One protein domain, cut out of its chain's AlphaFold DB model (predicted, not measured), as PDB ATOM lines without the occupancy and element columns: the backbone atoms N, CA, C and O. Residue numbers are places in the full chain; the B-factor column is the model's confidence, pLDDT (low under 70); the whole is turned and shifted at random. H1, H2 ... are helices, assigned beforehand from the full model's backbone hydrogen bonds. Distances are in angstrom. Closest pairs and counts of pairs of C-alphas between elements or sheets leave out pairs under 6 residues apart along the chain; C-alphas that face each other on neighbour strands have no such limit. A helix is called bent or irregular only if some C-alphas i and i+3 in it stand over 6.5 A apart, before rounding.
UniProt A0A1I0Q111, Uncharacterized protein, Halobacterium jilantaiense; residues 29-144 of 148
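This is residues 29 to 144 of the 148 residues of an uncharacterized protein of Halobacterium jilantaiense (UniProt A0A1I0Q111). A long helical hairpin, H4 and H5, makes a narrow V with unequal arms, and a small head of three crossed helices, H1, H2 and H3, packs on the shorter arm, H4. H3 crosses the beginning of H4 at the open end of the V, H1 packs on both H3 and H4, H2 sits at the far end of H3, and residues 132 to 144 of H5 stick out as a free arm. The printed part has 116 residues with five named helices, H1 to H5 in order along it, and no named strand, and its class is all helix. The whole is loose, with a radius of gyration of the C-alphas of 17.5 A, and flat, spanning 54 by 42 by 19 A.

H1, residues 32 to 46, touches H3, residues 65 to 82, about perpendicular at 74 degrees; their closest C-alphas are those of Arg 36 and Asp 71, 6.1 A apart. With residues 43 to 46 alone H1 also touches H4, residues 87 to 106, the same way at a steep tilt of 53 degrees, closest at the C-alphas of Glu 44 and Ser 95, 5.1 A apart. H2, residues 54 to 60, is apart from H1, but only just, with 8.3 A between their closest C-alphas. H2 touches H3 through residues 65 to 69 of H3 alone, closest at the C-alphas of Ala 58 and Gln 65, 5.1 A apart; the tilt of 72 degrees is only just about perpendicular. H3 touches H4 about perpendicular at 75 degrees, closest at the C-alphas of Ala 76 and Asp 87, 4.7 A apart. H4 and H5, residues 110 to 144, form a helical hairpin, opposite ways at a shallow tilt of 19 degrees, closest at the C-alphas of Val 101 and Ala 113, 5.0 A apart. H3 and H5 are close but not clearly touching, with the C-alphas of His 82 and Cys 124 6.6 A apart, and H5 is apart from H1 and H2. Every O i to N i+4 pair is within hydrogen-bond range in H1, H2, H4 and H5, and 11 of 14 are in H3.

H1 begins at C-alpha 32 (-126.273, 48.016, 70.495) and is 20.9 A long. H2 is 9.7 A long. H3 is 27.6 A long and only just irregular: C-alphas 78 and 81 are 7.0 A apart. H4 begins at C-alpha 87 (-110.476, 39.799, 76.663) and is 28.6 A long. H5, 51.7 A long, ends at C-alpha 144 (-99.461, 38.978, 106.395).

The two C-alphas farthest apart, those of Glu 107 and Gln 144, are 56.4 A apart. The printed part has no cut; the link H1 to H2 is short, and the links H2 to H3, H3 to H4 and H4 to H5 are tight. The mean pLDDT of the printed part is 86.4, and residues 79 to 88 are under 70.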
ATOM      1  N   GLU A  29    -130.710  50.315  61.943       94.38
ATOM      2  CA  GLU A  29    -131.734  50.346  62.993       94.38
ATOM      3  C   GLU A  29    -131.423  49.376  64.146       94.38
ATOM      4  O   GLU A  29    -132.255  49.158  65.040       94.38
ATOM      5  N   PHE A  30    -130.244  48.746  64.130       95.94
ATOM      6  CA  PHE A  30    -129.837  47.822  65.180       95.94
ATOM      7  C   PHE A  30    -129.566  48.578  66.479       95.94
ATOM      8  O   PHE A  30    -128.807  49.548  66.553       95.94
ATOM      9  N   THR A  31    -130.146  48.066  67.557       94.88
ATOM     10  CA  THR A  31    -129.724  48.386  68.914       94.88
ATOM     11  C   THR A  31    -128.278  47.933  69.124       94.88
ATOM     12  O   THR A  31    -127.722  47.128  68.375       94.88
ATOM     13  N   TYR A  32    -127.639  48.432  70.181       94.25
ATOM     14  CA  TYR A  32    -126.273  48.016  70.495       94.25
ATOM     15  C   TYR A  32    -126.160  46.512  70.805       94.25
ATOM     16  O   TYR A  32    -125.105  45.941  70.553       94.25
ATOM     17  N   GLN A  33    -127.217  45.878  71.327       93.62
ATOM     18  CA  GLN A  33    -127.230  44.440  71.623       93.62
ATOM     19  C   GLN A  33    -127.268  43.625  70.330       93.62
ATOM     20  O   GLN A  33    -126.401  42.785  70.121       93.62
ATOM     21  N   GLU A  34    -128.199  43.946  69.428       94.56
ATOM     22  CA  GLU A  34    -128.329  43.286  68.119       94.56
ATOM     23  C   GLU A  34    -127.064  43.474  67.267       94.56
ATOM     24  O   GLU A  34    -126.586  42.533  66.641       94.56
ATOM     25  N   ARG A  35    -126.461  44.672  67.289       96.56
ATOM     26  CA  ARG A  35    -125.195  44.931  66.586       96.56
ATOM     27  C   ARG A  35    -124.046  44.091  67.133       96.56
ATOM     28  O   ARG A  35    -123.258  43.572  66.354       96.56
ATOM     29  N   ARG A  36    -123.920  43.965  68.458       96.00
ATOM     30  CA  ARG A  36    -122.867  43.141  69.070       96.00
ATOM     31  C   ARG A  36    -123.061  41.657  68.782       96.00
ATOM     32  O   ARG A  36    -122.074  40.984  68.518       96.00
ATOM     33  N   ALA A  37    -124.305  41.190  68.760       94.50
ATOM     34  CA  ALA A  37    -124.649  39.827  68.368       94.50
ATOM     35  C   ALA A  37    -124.264  39.532  66.908       94.50
ATOM     36  O   ALA A  37    -123.584  38.546  66.635       94.50
ATOM     37  N   ASP A  38    -124.602  40.428  65.974       95.75
ATOM     38  CA  ASP A  38    -124.218  40.284  64.561       95.75
ATOM     39  C   ASP A  38    -122.693  40.353  64.361       95.75
ATOM     40  O   ASP A  38    -122.127  39.559  63.610       95.75
ATOM     41  N   LEU A  39    -122.000  41.253  65.070       95.31
ATOM     42  CA  LEU A  39    -120.534  41.319  65.061       95.31
ATOM     43  C   LEU A  39    -119.902  40.026  65.600       95.31
ATOM     44  O   LEU A  39    -118.945  39.540  65.002       95.31
ATOM     45  N   LEU A  40    -120.420  39.474  66.700       93.00
ATOM     46  CA  LEU A  40    -119.946  38.211  67.272       93.00
ATOM     47  C   LEU A  40    -120.128  37.057  66.278       93.00
ATOM     48  O   LEU A  40    -119.160  36.365  65.978       93.00
ATOM     49  N   SER A  41    -121.312  36.926  65.679       91.50
ATOM     50  CA  SER A  41    -121.584  35.894  64.672       91.50
ATOM     51  C   SER A  41    -120.616  35.971  63.479       91.50
ATOM     52  O   SER A  41    -120.047  34.961  63.062       91.50
ATOM     53  N   GLN A  42    -120.325  37.175  62.972       93.38
ATOM     54  CA  GLN A  42    -119.326  37.352  61.908       93.38
ATOM     55  C   GLN A  42    -117.911  36.949  62.353       93.38
ATOM     56  O   GLN A  42    -117.137  36.400  61.567       93.38
ATOM     57  N   ILE A  43    -117.541  37.247  63.599       89.81
ATOM     58  CA  ILE A  43    -116.234  36.889  64.158       89.81
ATOM     59  C   ILE A  43    -116.081  35.369  64.249       89.81
ATOM     60  O   ILE A  43    -115.014  34.862  63.906       89.81
ATOM     61  N   GLU A  44    -117.128  34.656  64.656       85.00
ATOM     62  CA  GLU A  44    -117.159  33.191  64.710       85.00
ATOM     63  C   GLU A  44    -117.015  32.574  63.312       85.00
ATOM     64  O   GLU A  44    -116.223  31.647  63.108       85.00
ATOM     65  N   ASP A  45    -117.701  33.141  62.318       85.19
ATOM     66  CA  ASP A  45    -117.614  32.700  60.923       85.19
ATOM     67  C   ASP A  45    -116.222  32.926  60.309       85.19
ATOM     68  O   ASP A  45    -115.695  32.078  59.570       85.19
ATOM     69  N   LEU A  46    -115.606  34.070  60.616       85.62
ATOM     70  CA  LEU A  46    -114.256  34.421  60.167       85.62
ATOM     71  C   LEU A  46    -113.168  33.699  60.973       85.62
ATOM     72  O   LEU A  46    -112.066  33.479  60.470       85.62
ATOM     73  N   GLY A  47    -113.463  33.340  62.219       78.12
ATOM     74  CA  GLY A  47    -112.550  32.725  63.173       78.12
ATOM     75  C   GLY A  47    -111.540  33.677  63.815       78.12
ATOM     76  O   GLY A  47    -110.713  33.221  64.591       78.12
ATOM     77  N   HIS A  48    -111.541  34.982  63.517       80.56
ATOM     78  CA  HIS A  48    -110.663  35.944  64.197       80.56
ATOM     79  C   HIS A  48    -111.199  37.385  64.089       80.56
ATOM     80  O   HIS A  48    -111.367  37.884  62.973       80.56
ATOM     81  N   PRO A  49    -111.302  38.142  65.206       83.44
ATOM     82  CA  PRO A  49    -111.739  39.546  65.192       83.44
ATOM     83  C   PRO A  49    -110.971  40.504  64.265       83.44
ATOM     84  O   PRO A  49    -111.512  41.519  63.841       83.44
ATOM     85  N   LYS A  50    -109.702  40.221  63.942       83.44
ATOM     86  CA  LYS A  50    -108.876  41.085  63.078       83.44
ATOM     87  C   LYS A  50    -109.226  40.974  61.597       83.44
ATOM     88  O   LYS A  50    -108.817  41.835  60.826       83.44
ATOM     89  N   LEU A  51    -109.932  39.914  61.208       83.81
ATOM     90  CA  LEU A  51    -110.414  39.740  59.840       83.81
ATOM     91  C   LEU A  51    -111.667  40.578  59.571       83.81
ATOM     92  O   LEU A  51    -112.043  40.761  58.418       83.81
ATOM     93  N   LEU A  52    -112.286  41.119  60.622       91.25
ATOM     94  CA  LEU A  52    -113.434  41.996  60.514       91.25
ATOM     95  C   LEU A  52    -113.001  43.416  60.128       91.25
ATOM     96  O   LEU A  52    -112.248  44.080  60.847       91.25
ATOM     97  N   ASN A  53    -113.515  43.915  59.007       93.75
ATOM     98  CA  ASN A  53    -113.250  45.276  58.557       93.75
ATOM     99  C   ASN A  53    -114.103  46.291  59.340       93.75
ATOM    100  O   ASN A  53    -115.260  46.534  59.012       93.75
ATOM    101  N   GLN A  54    -113.528  46.916  60.372       93.31
ATOM    102  CA  GLN A  54    -114.262  47.836  61.254       93.31
ATOM    103  C   GLN A  54    -114.830  49.066  60.535       93.31
ATOM    104  O   GLN A  54    -115.853  49.589  60.969       93.31
ATOM    105  N   SER A  55    -114.182  49.537  59.467       95.44
ATOM    106  CA  SER A  55    -114.677  50.682  58.693       95.44
ATOM    107  C   SER A  55    -115.935  50.313  57.909       95.44
ATOM    108  O   SER A  55    -116.916  51.043  57.948       95.44
ATOM    109  N   GLU A  56    -115.940  49.137  57.283       96.25
ATOM    110  CA  GLU A  56    -117.111  48.607  56.576       96.25
ATOM    111  C   GLU A  56    -118.273  48.323  57.535       96.25
ATOM    112  O   GLU A  56    -119.416  48.662  57.246       96.25
ATOM    113  N   GLN A  57    -117.991  47.772  58.722       97.62
ATOM    114  CA  GLN A  57    -119.028  47.569  59.739       97.62
ATOM    115  C   GLN A  57    -119.583  48.902  60.259       97.62
ATOM    116  O   GLN A  57    -120.783  49.023  60.491       97.62
ATOM    117  N   ALA A  58    -118.733  49.918  60.426       97.00
ATOM    118  CA  ALA A  58    -119.165  51.249  60.835       97.00
ATOM    119  C   ALA A  58    -120.152  51.851  59.822       97.00
ATOM    120  O   ALA A  58    -121.216  52.324  60.219       97.00
ATOM    121  N   GLU A  59    -119.837  51.747  58.528       96.88
ATOM    122  CA  GLU A  59    -120.736  52.144  57.440       96.88
ATOM    123  C   GLU A  59    -122.033  51.323  57.450       96.88
ATOM    124  O   GLU A  59    -123.112  51.910  57.476       96.88
ATOM    125  N   ARG A  60    -121.944  49.986  57.529       96.69
ATOM    126  CA  ARG A  60    -123.105  49.076  57.549       96.69
ATOM    127  C   ARG A  60    -124.093  49.402  58.669       96.69
ATOM    128  O   ARG A  60    -125.295  49.347  58.447       96.69
ATOM    129  N   PHE A  61    -123.602  49.703  59.869       97.38
ATOM    130  CA  PHE A  61    -124.445  49.979  61.035       97.38
ATOM    131  C   PHE A  61    -124.764  51.467  61.229       97.38
ATOM    132  O   PHE A  61    -125.422  51.814  62.208       97.38
ATOM    133  N   GLY A  62    -124.279  52.362  60.363       96.50
ATOM    134  CA  GLY A  62    -124.475  53.806  60.522       96.50
ATOM    135  C   GLY A  62    -123.839  54.386  61.795       96.50
ATOM    136  O   GLY A  62    -124.341  55.361  62.357       96.50
ATOM    137  N   VAL A  63    -122.740  53.796  62.284       97.38
ATOM    138  CA  VAL A  63    -122.033  54.225  63.508       97.38
ATOM    139  C   VAL A  63    -120.582  54.613  63.215       97.38
ATOM    140  O   VAL A  63    -120.070  54.431  62.120       97.38
ATOM    141  N   SER A  64    -119.877  55.163  64.206       97.31
ATOM    142  CA  SER A  64    -118.440  55.445  64.063       97.31
ATOM    143  C   SER A  64    -117.586  54.177  64.186       97.31
ATOM    144  O   SER A  64    -117.915  53.270  64.951       97.31
ATOM    145  N   GLN A  65    -116.418  54.150  63.536       96.94
ATOM    146  CA  GLN A  65    -115.427  53.078  63.722       96.94
ATOM    147  C   GLN A  65    -115.026  52.917  65.202       96.94
ATOM    148  O   GLN A  65    -114.890  51.803  65.698       96.94
ATOM    149  N   THR A  66    -114.922  54.022  65.948       96.50
ATOM    150  CA  THR A  66    -114.678  54.002  67.400       96.50
ATOM    151  C   THR A  66    -115.781  53.270  68.168       96.50
ATOM    152  O   THR A  66    -115.498  52.609  69.165       96.50
ATOM    153  N   GLN A  67    -117.040  53.371  67.729       97.12
ATOM    154  CA  GLN A  67    -118.140  52.615  68.328       97.12
ATOM    155  C   GLN A  67    -117.976  51.115  68.068       97.12
ATOM    156  O   GLN A  67    -118.124  50.339  69.007       97.12
ATOM    157  N   ILE A  68    -117.590  50.720  66.848       97.06
ATOM    158  CA  ILE A  68    -117.283  49.318  66.525       97.06
ATOM    159  C   ILE A  68    -116.145  48.798  67.402       97.06
ATOM    160  O   ILE A  68    -116.270  47.734  67.994       97.06
ATOM    161  N   HIS A  69    -115.069  49.568  67.570       93.19
ATOM    162  CA  HIS A  69    -113.969  49.197  68.460       93.19
ATOM    163  C   HIS A  69    -114.440  48.916  69.893       93.19
ATOM    164  O   HIS A  69    -114.089  47.890  70.468       93.19
ATOM    165  N   LYS A  70    -115.274  49.803  70.451       94.38
ATOM    166  CA  LYS A  70    -115.856  49.625  71.790       94.38
ATOM    167  C   LYS A  70    -116.793  48.426  71.860       94.38
ATOM    168  O   LYS A  70    -116.854  47.767  72.888       94.38
ATOM    169  N   ASP A  71    -117.547  48.162  70.800       94.94
ATOM    170  CA  ASP A  71    -118.425  46.999  70.741       94.94
ATOM    171  C   ASP A  71    -117.611  45.700  70.727       94.94
ATOM    172  O   ASP A  71    -117.952  44.785  71.465       94.94
ATOM    173  N   LEU A  72    -116.485  45.659  70.007       91.56
ATOM    174  CA  LEU A  72    -115.546  44.534  70.054       91.56
ATOM    175  C   LEU A  72    -114.933  44.337  71.446       91.56
ATOM    176  O   LEU A  72    -114.776  43.197  71.869       91.56
ATOM    177  N   ASP A  73    -114.618  45.416  72.169       89.44
ATOM    178  CA  ASP A  73    -114.163  45.315  73.564       89.44
ATOM    179  C   ASP A  73    -115.238  44.719  74.469       89.44
ATOM    180  O   ASP A  73    -114.942  43.852  75.281       89.44
ATOM    181  N   ARG A  74    -116.498  45.134  74.297       90.44
ATOM    182  CA  ARG A  74    -117.618  44.612  75.093       90.44
ATOM    183  C   ARG A  74    -117.958  43.162  74.785       90.44
ATOM    184  O   ARG A  74    -118.358  42.453  75.697       90.44
ATOM    185  N   ILE A  75    -117.812  42.738  73.533       89.56
ATOM    186  CA  ILE A  75    -117.956  41.329  73.145       89.56
ATOM    187  C   ILE A  75    -116.836  40.502  73.785       89.56
ATOM    188  O   ILE A  75    -117.083  39.450  74.360       89.56
ATOM    189  N   ALA A  76    -115.603  40.999  73.711       84.50
ATOM    190  CA  ALA A  76    -114.449  40.315  74.270       84.50
ATOM    191  C   ALA A  76    -114.524  40.187  75.801       84.50
ATOM    192  O   ALA A  76    -114.117  39.169  76.347       84.50
ATOM    193  N   GLU A  77    -115.057  41.211  76.471       82.06
ATOM    194  CA  GLU A  77    -115.367  41.197  77.899       82.06
ATOM    195  C   GLU A  77    -116.426  40.124  78.212       82.06
ATOM    196  O   GLU A  77    -116.125  39.228  78.988       82.06
ATOM    197  N   SER A  78    -117.560  40.078  77.494       78.88
ATOM    198  CA  SER A  78    -118.596  39.047  77.725       78.88
ATOM    199  C   SER A  78    -118.135  37.598  77.513       78.88
ATOM    200  O   SER A  78    -118.729  36.683  78.073       78.88
ATOM    201  N   SER A  79    -117.076  37.363  76.729       69.38
ATOM    202  CA  SER A  79    -116.490  36.025  76.542       69.38
ATOM    203  C   SER A  79    -115.648  35.546  77.740       69.38
ATOM    204  O   SER A  79    -115.201  34.398  77.749       69.38
ATOM    205  N   ARG A  80    -115.414  36.391  78.760       61.53
ATOM    206  CA  ARG A  80    -114.600  36.062  79.948       61.53
ATOM    207  C   ARG A  80    -115.103  34.863  80.743       61.53
ATOM    208  O   ARG A  80    -114.290  34.245  81.422       61.53
ATOM    209  N   GLU A  81    -116.392  34.519  80.675       58.16
ATOM    210  CA  GLU A  81    -116.961  33.433  81.493       58.16
ATOM    211  C   GLU A  81    -116.257  32.075  81.275       58.16
ATOM    212  O   GLU A  81    -116.321  31.212  82.149       58.16
ATOM    213  N   HIS A  82    -115.499  31.908  80.179       49.09
ATOM    214  CA  HIS A  82    -114.758  30.678  79.886       49.09
ATOM    215  C   HIS A  82    -113.225  30.815  79.815       49.09
ATOM    216  O   HIS A  82    -112.545  29.791  79.801       49.09
ATOM    217  N   VAL A  83    -112.646  32.024  79.776       52.59
ATOM    218  CA  VAL A  83    -111.193  32.204  79.580       52.59
ATOM    219  C   VAL A  83    -110.657  33.391  80.390       52.59
ATOM    220  O   VAL A  83    -110.908  34.551  80.069       52.59
ATOM    221  N   ALA A  84    -109.858  33.063  81.401       47.53
ATOM    222  CA  ALA A  84    -109.102  33.970  82.262       47.53
ATOM    223  C   ALA A  84    -108.294  35.061  81.516       47.53
ATOM    224  O   ALA A  84    -107.791  34.873  80.404       47.53
ATOM    225  N   ASP A  85    -108.133  36.197  82.188       51.31
ATOM    226  CA  ASP A  85    -107.813  37.548  81.710       51.31
ATOM    227  C   ASP A  85    -106.876  37.696  80.476       51.31
ATOM    228  O   ASP A  85    -105.658  37.480  80.515       51.31
ATOM    229  N   ARG A  86    -107.493  38.122  79.360       57.03
ATOM    230  CA  ARG A  86    -107.028  39.013  78.268       57.03
ATOM    231  C   ARG A  86    -108.144  39.016  77.214       57.03
ATOM    232  O   ARG A  86    -108.020  38.332  76.199       57.03
ATOM    233  N   ASP A  87    -109.203  39.792  77.422       66.81
ATOM    234  CA  ASP A  87    -110.476  39.799  76.663       66.81
ATOM    235  C   ASP A  87    -110.334  39.487  75.174       66.81
ATOM    236  O   ASP A  87    -110.858  38.513  74.637       66.81
ATOM    237  N   ARG A  88    -109.543  40.298  74.468       66.06
ATOM    238  CA  ARG A  88    -109.377  40.145  73.019       66.06
ATOM    239  C   ARG A  88    -108.610  38.886  72.630       66.06
ATOM    240  O   ARG A  88    -108.798  38.382  71.525       66.06
ATOM    241  N   ARG A  89    -107.698  38.412  73.482       72.62
ATOM    242  CA  ARG A  89    -106.956  37.165  73.265       72.62
ATOM    243  C   ARG A  89    -107.877  35.968  73.468       72.62
ATOM    244  O   ARG A  89    -107.851  35.104  72.602       72.62
ATOM    245  N   ALA A  90    -108.671  35.954  74.537       73.44
ATOM    246  CA  ALA A  90    -109.683  34.934  74.797       73.44
ATOM    247  C   ALA A  90    -110.632  34.790  73.602       73.44
ATOM    248  O   ALA A  90    -110.620  33.752  72.941       73.44
ATOM    249  N   LEU A  91    -111.287  35.892  73.215       79.50
ATOM    250  CA  LEU A  91    -112.169  35.941  72.046       79.50
ATOM    251  C   LEU A  91    -111.467  35.450  70.772       79.50
ATOM    252  O   LEU A  91    -112.048  34.727  69.968       79.50
ATOM    253  N   THR A  92    -110.200  35.829  70.566       81.81
ATOM    254  CA  THR A  92    -109.433  35.381  69.394       81.81
ATOM    255  C   THR A  92    -109.191  33.873  69.411       81.81
ATOM    256  O   THR A  92    -109.399  33.230  68.388       81.81
ATOM    257  N   VAL A  93    -108.723  33.312  70.529       84.56
ATOM    258  CA  VAL A  93    -108.429  31.874  70.633       84.56
ATOM    259  C   VAL A  93    -109.711  31.068  70.451       84.56
ATOM    260  O   VAL A  93    -109.731  30.167  69.615       84.56
ATOM    261  N   GLU A  94    -110.780  31.445  71.149       83.00
ATOM    262  CA  GLU A  94    -112.092  30.805  71.054       83.00
ATOM    263  C   GLU A  94    -112.631  30.825  69.616       83.00
ATOM    264  O   GLU A  94    -112.965  29.778  69.062       83.00
ATOM    265  N   SER A  95    -112.615  31.990  68.956       85.56
ATOM    266  CA  SER A  95    -113.083  32.122  67.567       85.56
ATOM    267  C   SER A  95    -112.298  31.220  66.609       85.56
ATOM    268  O   SER A  95    -112.881  30.567  65.739       85.56
ATOM    269  N   VAL A  96    -110.970  31.144  66.770       88.56
ATOM    270  CA  VAL A  96    -110.113  30.296  65.927       88.56
ATOM    271  C   VAL A  96    -110.430  28.820  66.157       88.56
ATOM    272  O   VAL A  96    -110.561  28.066  65.189       88.56
ATOM    273  N   VAL A  97    -110.559  28.404  67.420       89.69
ATOM    274  CA  VAL A  97    -110.880  27.022  67.794       89.69
ATOM    275  C   VAL A  97    -112.242  26.627  67.234       89.69
ATOM    276  O   VAL A  97    -112.325  25.629  66.515       89.69
ATOM    277  N   ASN A  98    -113.279  27.435  67.457       87.38
ATOM    278  CA  ASN A  98    -114.625  27.180  66.944       87.38
ATOM    279  C   ASN A  98    -114.620  27.052  65.419       87.38
ATOM    280  O   ASN A  98    -115.134  26.076  64.860       87.38
ATOM    281  N   ARG A  99    -113.938  27.967  64.721       91.25
ATOM    282  CA  ARG A  99    -113.850  27.913  63.261       91.25
ATOM    283  C   ARG A  99    -113.111  26.677  62.750       91.25
ATOM    284  O   ARG A  99    -113.514  26.108  61.724       91.25
ATOM    285  N   ALA A 100    -112.053  26.260  63.446       91.44
ATOM    286  CA  ALA A 100    -111.297  25.050  63.139       91.44
ATOM    287  C   ALA A 100    -112.140  23.788  63.369       91.44
ATOM    288  O   ALA A 100    -112.176  22.919  62.496       91.44
ATOM    289  N   VAL A 101    -112.870  23.712  64.483       91.00
ATOM    290  CA  VAL A 101    -113.796  22.614  64.795       91.00
ATOM    291  C   VAL A 101    -114.870  22.501  63.716       91.00
ATOM    292  O   VAL A 101    -115.045  21.420  63.157       91.00
ATOM    293  N   ILE A 102    -115.509  23.608  63.325       88.81
ATOM    294  CA  ILE A 102    -116.492  23.629  62.227       88.81
ATOM    295  C   ILE A 102    -115.872  23.108  60.922       88.81
ATOM    296  O   ILE A 102    -116.484  22.300  60.222       88.81
ATOM    297  N   GLY A 103    -114.651  23.538  60.587       92.00
ATOM    298  CA  GLY A 103    -113.924  23.040  59.415       92.00
ATOM    299  C   GLY A 103    -113.677  21.530  59.472       92.00
ATOM    300  O   GLY A 103    -113.970  20.818  58.514       92.00
ATOM    301  N   LEU A 104    -113.214  21.023  60.616       94.56
ATOM    302  CA  LEU A 104    -112.971  19.596  60.832       94.56
ATOM    303  C   LEU A 104    -114.260  18.769  60.753       94.56
ATOM    304  O   LEU A 104    -114.234  17.675  60.194       94.56
ATOM    305  N   LEU A 105    -115.380  19.281  61.270       89.88
ATOM    306  CA  LEU A 105    -116.685  18.622  61.182       89.88
ATOM    307  C   LEU A 105    -117.196  18.551  59.736       89.88
ATOM    308  O   LEU A 105    -117.679  17.500  59.323       89.88
ATOM    309  N   ARG A 106    -117.038  19.627  58.949       92.88
ATOM    310  CA  ARG A 106    -117.399  19.651  57.515       92.88
ATOM    311  C   ARG A 106    -116.574  18.671  56.680       92.88
ATOM    312  O   ARG A 106    -117.075  18.138  55.700       92.88
ATOM    313  N   GLU A 107    -115.326  18.433  57.068       96.62
ATOM    314  CA  GLU A 107    -114.438  17.452  56.433       96.62
ATOM    315  C   GLU A 107    -114.594  16.026  57.001       96.62
ATOM    316  O   GLU A 107    -113.754  15.169  56.729       96.62
ATOM    317  N   GLU A 108    -115.612  15.774  57.834       94.31
ATOM    318  CA  GLU A 108    -115.866  14.488  58.511       94.31
ATOM    319  C   GLU A 108    -114.682  13.990  59.374       94.31
ATOM    320  O   GLU A 108    -114.568  12.817  59.739       94.31
ATOM    321  N   LYS A 109    -113.785  14.898  59.781       95.38
ATOM    322  CA  LYS A 109    -112.622  14.620  60.639       95.38
ATOM    323  C   LYS A 109    -113.012  14.623  62.121       95.38
ATOM    324  O   LYS A 109    -112.357  15.266  62.944       95.38
ATOM    325  N   TYR A 110    -114.039  13.857  62.485       84.00
ATOM    326  CA  TYR A 110    -114.675  13.896  63.810       84.00
ATOM    327  C   TYR A 110    -113.707  13.696  64.981       84.00
ATOM    328  O   TYR A 110    -113.745  14.442  65.953       84.00
ATOM    329  N   ARG A 111    -112.773  12.737  64.876       87.62
ATOM    330  CA  ARG A 111    -111.787  12.490  65.943       87.62
ATOM    331  C   ARG A 111    -110.870  13.690  66.181       87.62
ATOM    332  O   ARG A 111    -110.471  13.933  67.315       87.62
ATOM    333  N   LYS A 112    -110.513  14.419  65.120       91.56
ATOM    334  CA  LYS A 112    -109.698  15.631  65.241       91.56
ATOM    335  C   LYS A 112    -110.518  16.765  65.842       91.56
ATOM    336  O   LYS A 112    -110.008  17.420  66.734       91.56
ATOM    337  N   ALA A 113    -111.774  16.934  65.423       86.44
ATOM    338  CA  ALA A 113    -112.674  17.932  66.003       86.44
ATOM    339  C   ALA A 113    -112.842  17.728  67.517       86.44
ATOM    340  O   ALA A 113    -112.596  18.650  68.285       86.44
ATOM    341  N   ALA A 114    -113.152  16.500  67.947       80.94
ATOM    342  CA  ALA A 114    -113.277  16.164  69.365       80.94
ATOM    343  C   ALA A 114    -111.977  16.431  70.138       80.94
ATOM    344  O   ALA A 114    -112.007  17.006  71.218       80.94
ATOM    345  N   ARG A 115    -110.825  16.056  69.565       90.12
ATOM    346  CA  ARG A 115    -109.519  16.331  70.173       90.12
ATOM    347  C   ARG A 115    -109.255  17.828  70.335       90.12
ATOM    348  O   ARG A 115    -108.814  18.229  71.398       90.12
ATOM    349  N   THR A 116    -109.544  18.632  69.315       91.88
ATOM    350  CA  THR A 116    -109.363  20.087  69.371       91.88
ATOM    351  C   THR A 116    -110.242  20.734  70.441       91.88
ATOM    352  O   THR A 116    -109.773  21.634  71.124       91.88
ATOM    353  N   VAL A 117    -111.479  20.258  70.627       86.62
ATOM    354  CA  VAL A 117    -112.354  20.730  71.715       86.62
ATOM    355  C   VAL A 117    -111.783  20.360  73.085       86.62
ATOM    356  O   VAL A 117    -111.722  21.221  73.950       86.62
ATOM    357  N   MET A 118    -111.320  19.118  73.274       85.50
ATOM    358  CA  MET A 118    -110.726  18.689  74.550       85.50
ATOM    359  C   MET A 118    -109.451  19.473  74.888       85.50
ATOM    360  O   MET A 118    -109.307  19.929  76.010       85.50
ATOM    361  N   GLU A 119    -108.556  19.683  73.916       90.50
ATOM    362  CA  GLU A 119    -107.330  20.474  74.123       90.50
ATOM    363  C   GLU A 119    -107.642  21.938  74.483       90.50
ATOM    364  O   GLU A 119    -106.898  22.566  75.232       90.50
ATOM    365  N   PHE A 120    -108.737  22.494  73.955       87.00
ATOM    366  CA  PHE A 120    -109.192  23.836  74.316       87.00
ATOM    367  C   PHE A 120    -109.818  23.883  75.717       87.00
ATOM    368  O   PHE A 120    -109.508  24.793  76.474       87.00
ATOM    369  N   ASP A 121    -110.640  22.896  76.079       80.62
ATOM    370  CA  ASP A 121    -111.234  22.773  77.418       80.62
ATOM    371  C   ASP A 121    -110.161  22.613  78.511       80.62
ATOM    372  O   ASP A 121    -110.180  23.333  79.507       80.62
ATOM    373  N   GLU A 122    -109.165  21.751  78.280       85.06
ATOM    374  CA  GLU A 122    -108.000  21.595  79.162       85.06
ATOM    375  C   GLU A 122    -107.252  22.924  79.340       85.06
ATOM    376  O   GLU A 122    -106.945  23.328  80.460       85.06
ATOM    377  N   TRP A 123    -107.014  23.647  78.241       85.12
ATOM    378  CA  TRP A 123    -106.385  24.965  78.287       85.12
ATOM    379  C   TRP A 123    -107.202  25.973  79.109       85.12
ATOM    380  O   TRP A 123    -106.627  26.704  79.912       85.12
ATOM    381  N   CYS A 124    -108.527  26.011  78.956       80.44
ATOM    382  CA  CYS A 124    -109.390  26.884  79.755       80.44
ATOM    383  C   CYS A 124    -109.312  26.554  81.256       80.44
ATOM    384  O   CYS A 124    -109.202  27.468  82.075       80.44
ATOM    385  N   GLN A 125    -109.304  25.266  81.614       79.19
ATOM    386  CA  GLN A 125    -109.191  24.809  83.003       79.19
ATOM    387  C   GLN A 125    -107.851  25.207  83.637       79.19
ATOM    388  O   GLN A 125    -107.845  25.791  84.719       79.19
ATOM    389  N   GLU A 126    -106.724  24.987  82.946       82.62
ATOM    390  CA  GLU A 126    -105.395  25.410  83.425       82.62
ATOM    391  C   GLU A 126    -105.358  26.912  83.749       82.62
ATOM    392  O   GLU A 126    -104.743  27.352  84.723       82.62
ATOM    393  N   PHE A 127    -106.031  27.716  82.930       78.88
ATOM    394  CA  PHE A 127    -106.117  29.158  83.107       78.88
ATOM    395  C   PHE A 127    -106.958  29.560  84.329       78.88
ATOM    396  O   PHE A 127    -106.534  30.437  85.085       78.88
ATOM    397  N   GLN A 128    -108.097  28.901  84.560       77.38
ATOM    398  CA  GLN A 128    -108.924  29.117  85.753       77.38
ATOM    399  C   GLN A 128    -108.170  28.755  87.040       77.38
ATOM    400  O   GLN A 128    -108.147  29.540  87.989       77.38
ATOM    401  N   GLU A 129    -107.474  27.614  87.061       80.88
ATOM    402  CA  GLU A 129    -106.672  27.188  88.215       80.88
ATOM    403  C   GLU A 129    -105.572  28.206  88.571       80.88
ATOM    404  O   GLU A 129    -105.295  28.462  89.749       80.88
ATOM    405  N   LEU A 130    -104.949  28.824  87.562       83.88
ATOM    406  CA  LEU A 130    -103.939  29.865  87.763       83.88
ATOM    407  C   LEU A 130    -104.522  31.144  88.380       83.88
ATOM    408  O   LEU A 130    -103.867  31.746  89.235       83.88
ATOM    409  N   GLU A 131    -105.727  31.560  87.983       80.50
ATOM    410  CA  GLU A 131    -106.406  32.716  88.584       80.50
ATOM    411  C   GLU A 131    -106.788  32.455  90.042       80.50
ATOM    412  O   GLU A 131    -106.526  33.295  90.906       80.50
ATOM    413  N   GLU A 132    -107.334  31.274  90.345       82.75
ATOM    414  CA  GLU A 132    -107.649  30.882  91.722       82.75
ATOM    415  C   GLU A 132    -106.396  30.888  92.607       82.75
ATOM    416  O   GLU A 132    -106.417  31.380  93.743       82.75
ATOM    417  N   LEU A 133    -105.274  30.387  92.080       88.31
ATOM    418  CA  LEU A 133    -103.993  30.420  92.775       88.31
ATOM    419  C   LEU A 133    -103.504  31.858  92.997       88.31
ATOM    420  O   LEU A 133    -103.060  32.175  94.103       88.31
ATOM    421  N   ALA A 134    -103.597  32.725  91.986       86.12
ATOM    422  CA  ALA A 134    -103.208  34.130  92.092       86.12
ATOM    423  C   ALA A 134    -104.043  34.866  93.152       86.12
ATOM    424  O   ALA A 134    -103.478  35.513  94.036       86.12
ATOM    425  N   ALA A 135    -105.367  34.686  93.138       86.94
ATOM    426  CA  ALA A 135    -106.273  35.258  94.131       86.94
ATOM    427  C   ALA A 135    -105.946  34.769  95.552       86.94
ATOM    428  O   ALA A 135    -105.910  35.555  96.504       86.94
ATOM    429  N   ARG A 136    -105.642  33.473  95.704       91.25
ATOM    430  CA  ARG A 136    -105.228  32.893  96.987       91.25
ATOM    431  C   ARG A 136    -103.901  33.466  97.486       91.25
ATOM    432  O   ARG A 136    -103.770  33.692  98.689       91.25
ATOM    433  N   ILE A 137    -102.925  33.690  96.602       92.19
ATOM    434  CA  ILE A 137    -101.646  34.324  96.956       92.19
ATOM    435  C   ILE A 137    -101.889  35.754  97.442       92.19
ATOM    436  O   ILE A 137    -101.444  36.087  98.539       92.19
ATOM    437  N   SER A 138    -102.653  36.561  96.700       89.56
ATOM    438  CA  SER A 138    -102.966  37.941  97.099       89.56
ATOM    439  C   SER A 138    -103.648  38.009  98.467       89.56
ATOM    440  O   SER A 138    -103.228  38.782  99.325       89.56
ATOM    441  N   ALA A 139    -104.623  37.134  98.732       89.88
ATOM    442  CA  ALA A 139    -105.289  37.071 100.035       89.88
ATOM    443  C   ALA A 139    -104.325  36.720 101.190       89.88
ATOM    444  O   ALA A 139    -104.459  37.235 102.302       89.88
ATOM    445  N   LEU A 140    -103.339  35.847 100.945       92.06
ATOM    446  CA  LEU A 140    -102.314  35.502 101.937       92.06
ATOM    447  C   LEU A 140    -101.336  36.658 102.186       92.06
ATOM    448  O   LEU A 140    -100.957  36.891 103.335       92.06
ATOM    449  N   GLU A 141    -100.935  37.378 101.139       90.38
ATOM    450  CA  GLU A 141    -100.057  38.549 101.245       90.38
ATOM    451  C   GLU A 141    -100.726  39.682 102.036       90.38
ATOM    452  O   GLU A 141    -100.106  40.256 102.936       90.38
ATOM    453  N   GLU A 142    -102.011  39.949 101.790       88.00
ATOM    454  CA  GLU A 142    -102.800  40.927 102.551       88.00
ATOM    455  C   GLU A 142    -102.921  40.545 104.034       88.00
ATOM    456  O   GLU A 142    -102.722  41.385 104.918       88.00
ATOM    457  N   ALA A 143    -103.169  39.264 104.324       83.12
ATOM    458  CA  ALA A 143    -103.258  38.758 105.692       83.12
ATOM    459  C   ALA A 143    -101.928  38.870 106.465       83.12
ATOM    460  O   ALA A 143    -101.940  39.059 107.683       83.12
ATOM    461  N   GLN A 144    -100.781  38.780 105.782       78.69
ATOM    462  CA  GLN A 144     -99.461  38.978 106.395       78.69
ATOM    463  C   GLN A 144     -99.054  40.459 106.495       78.69
ATOM    464  O   GLN A 144     -98.322  40.826 107.416       78.69
TER     465      GLN A 144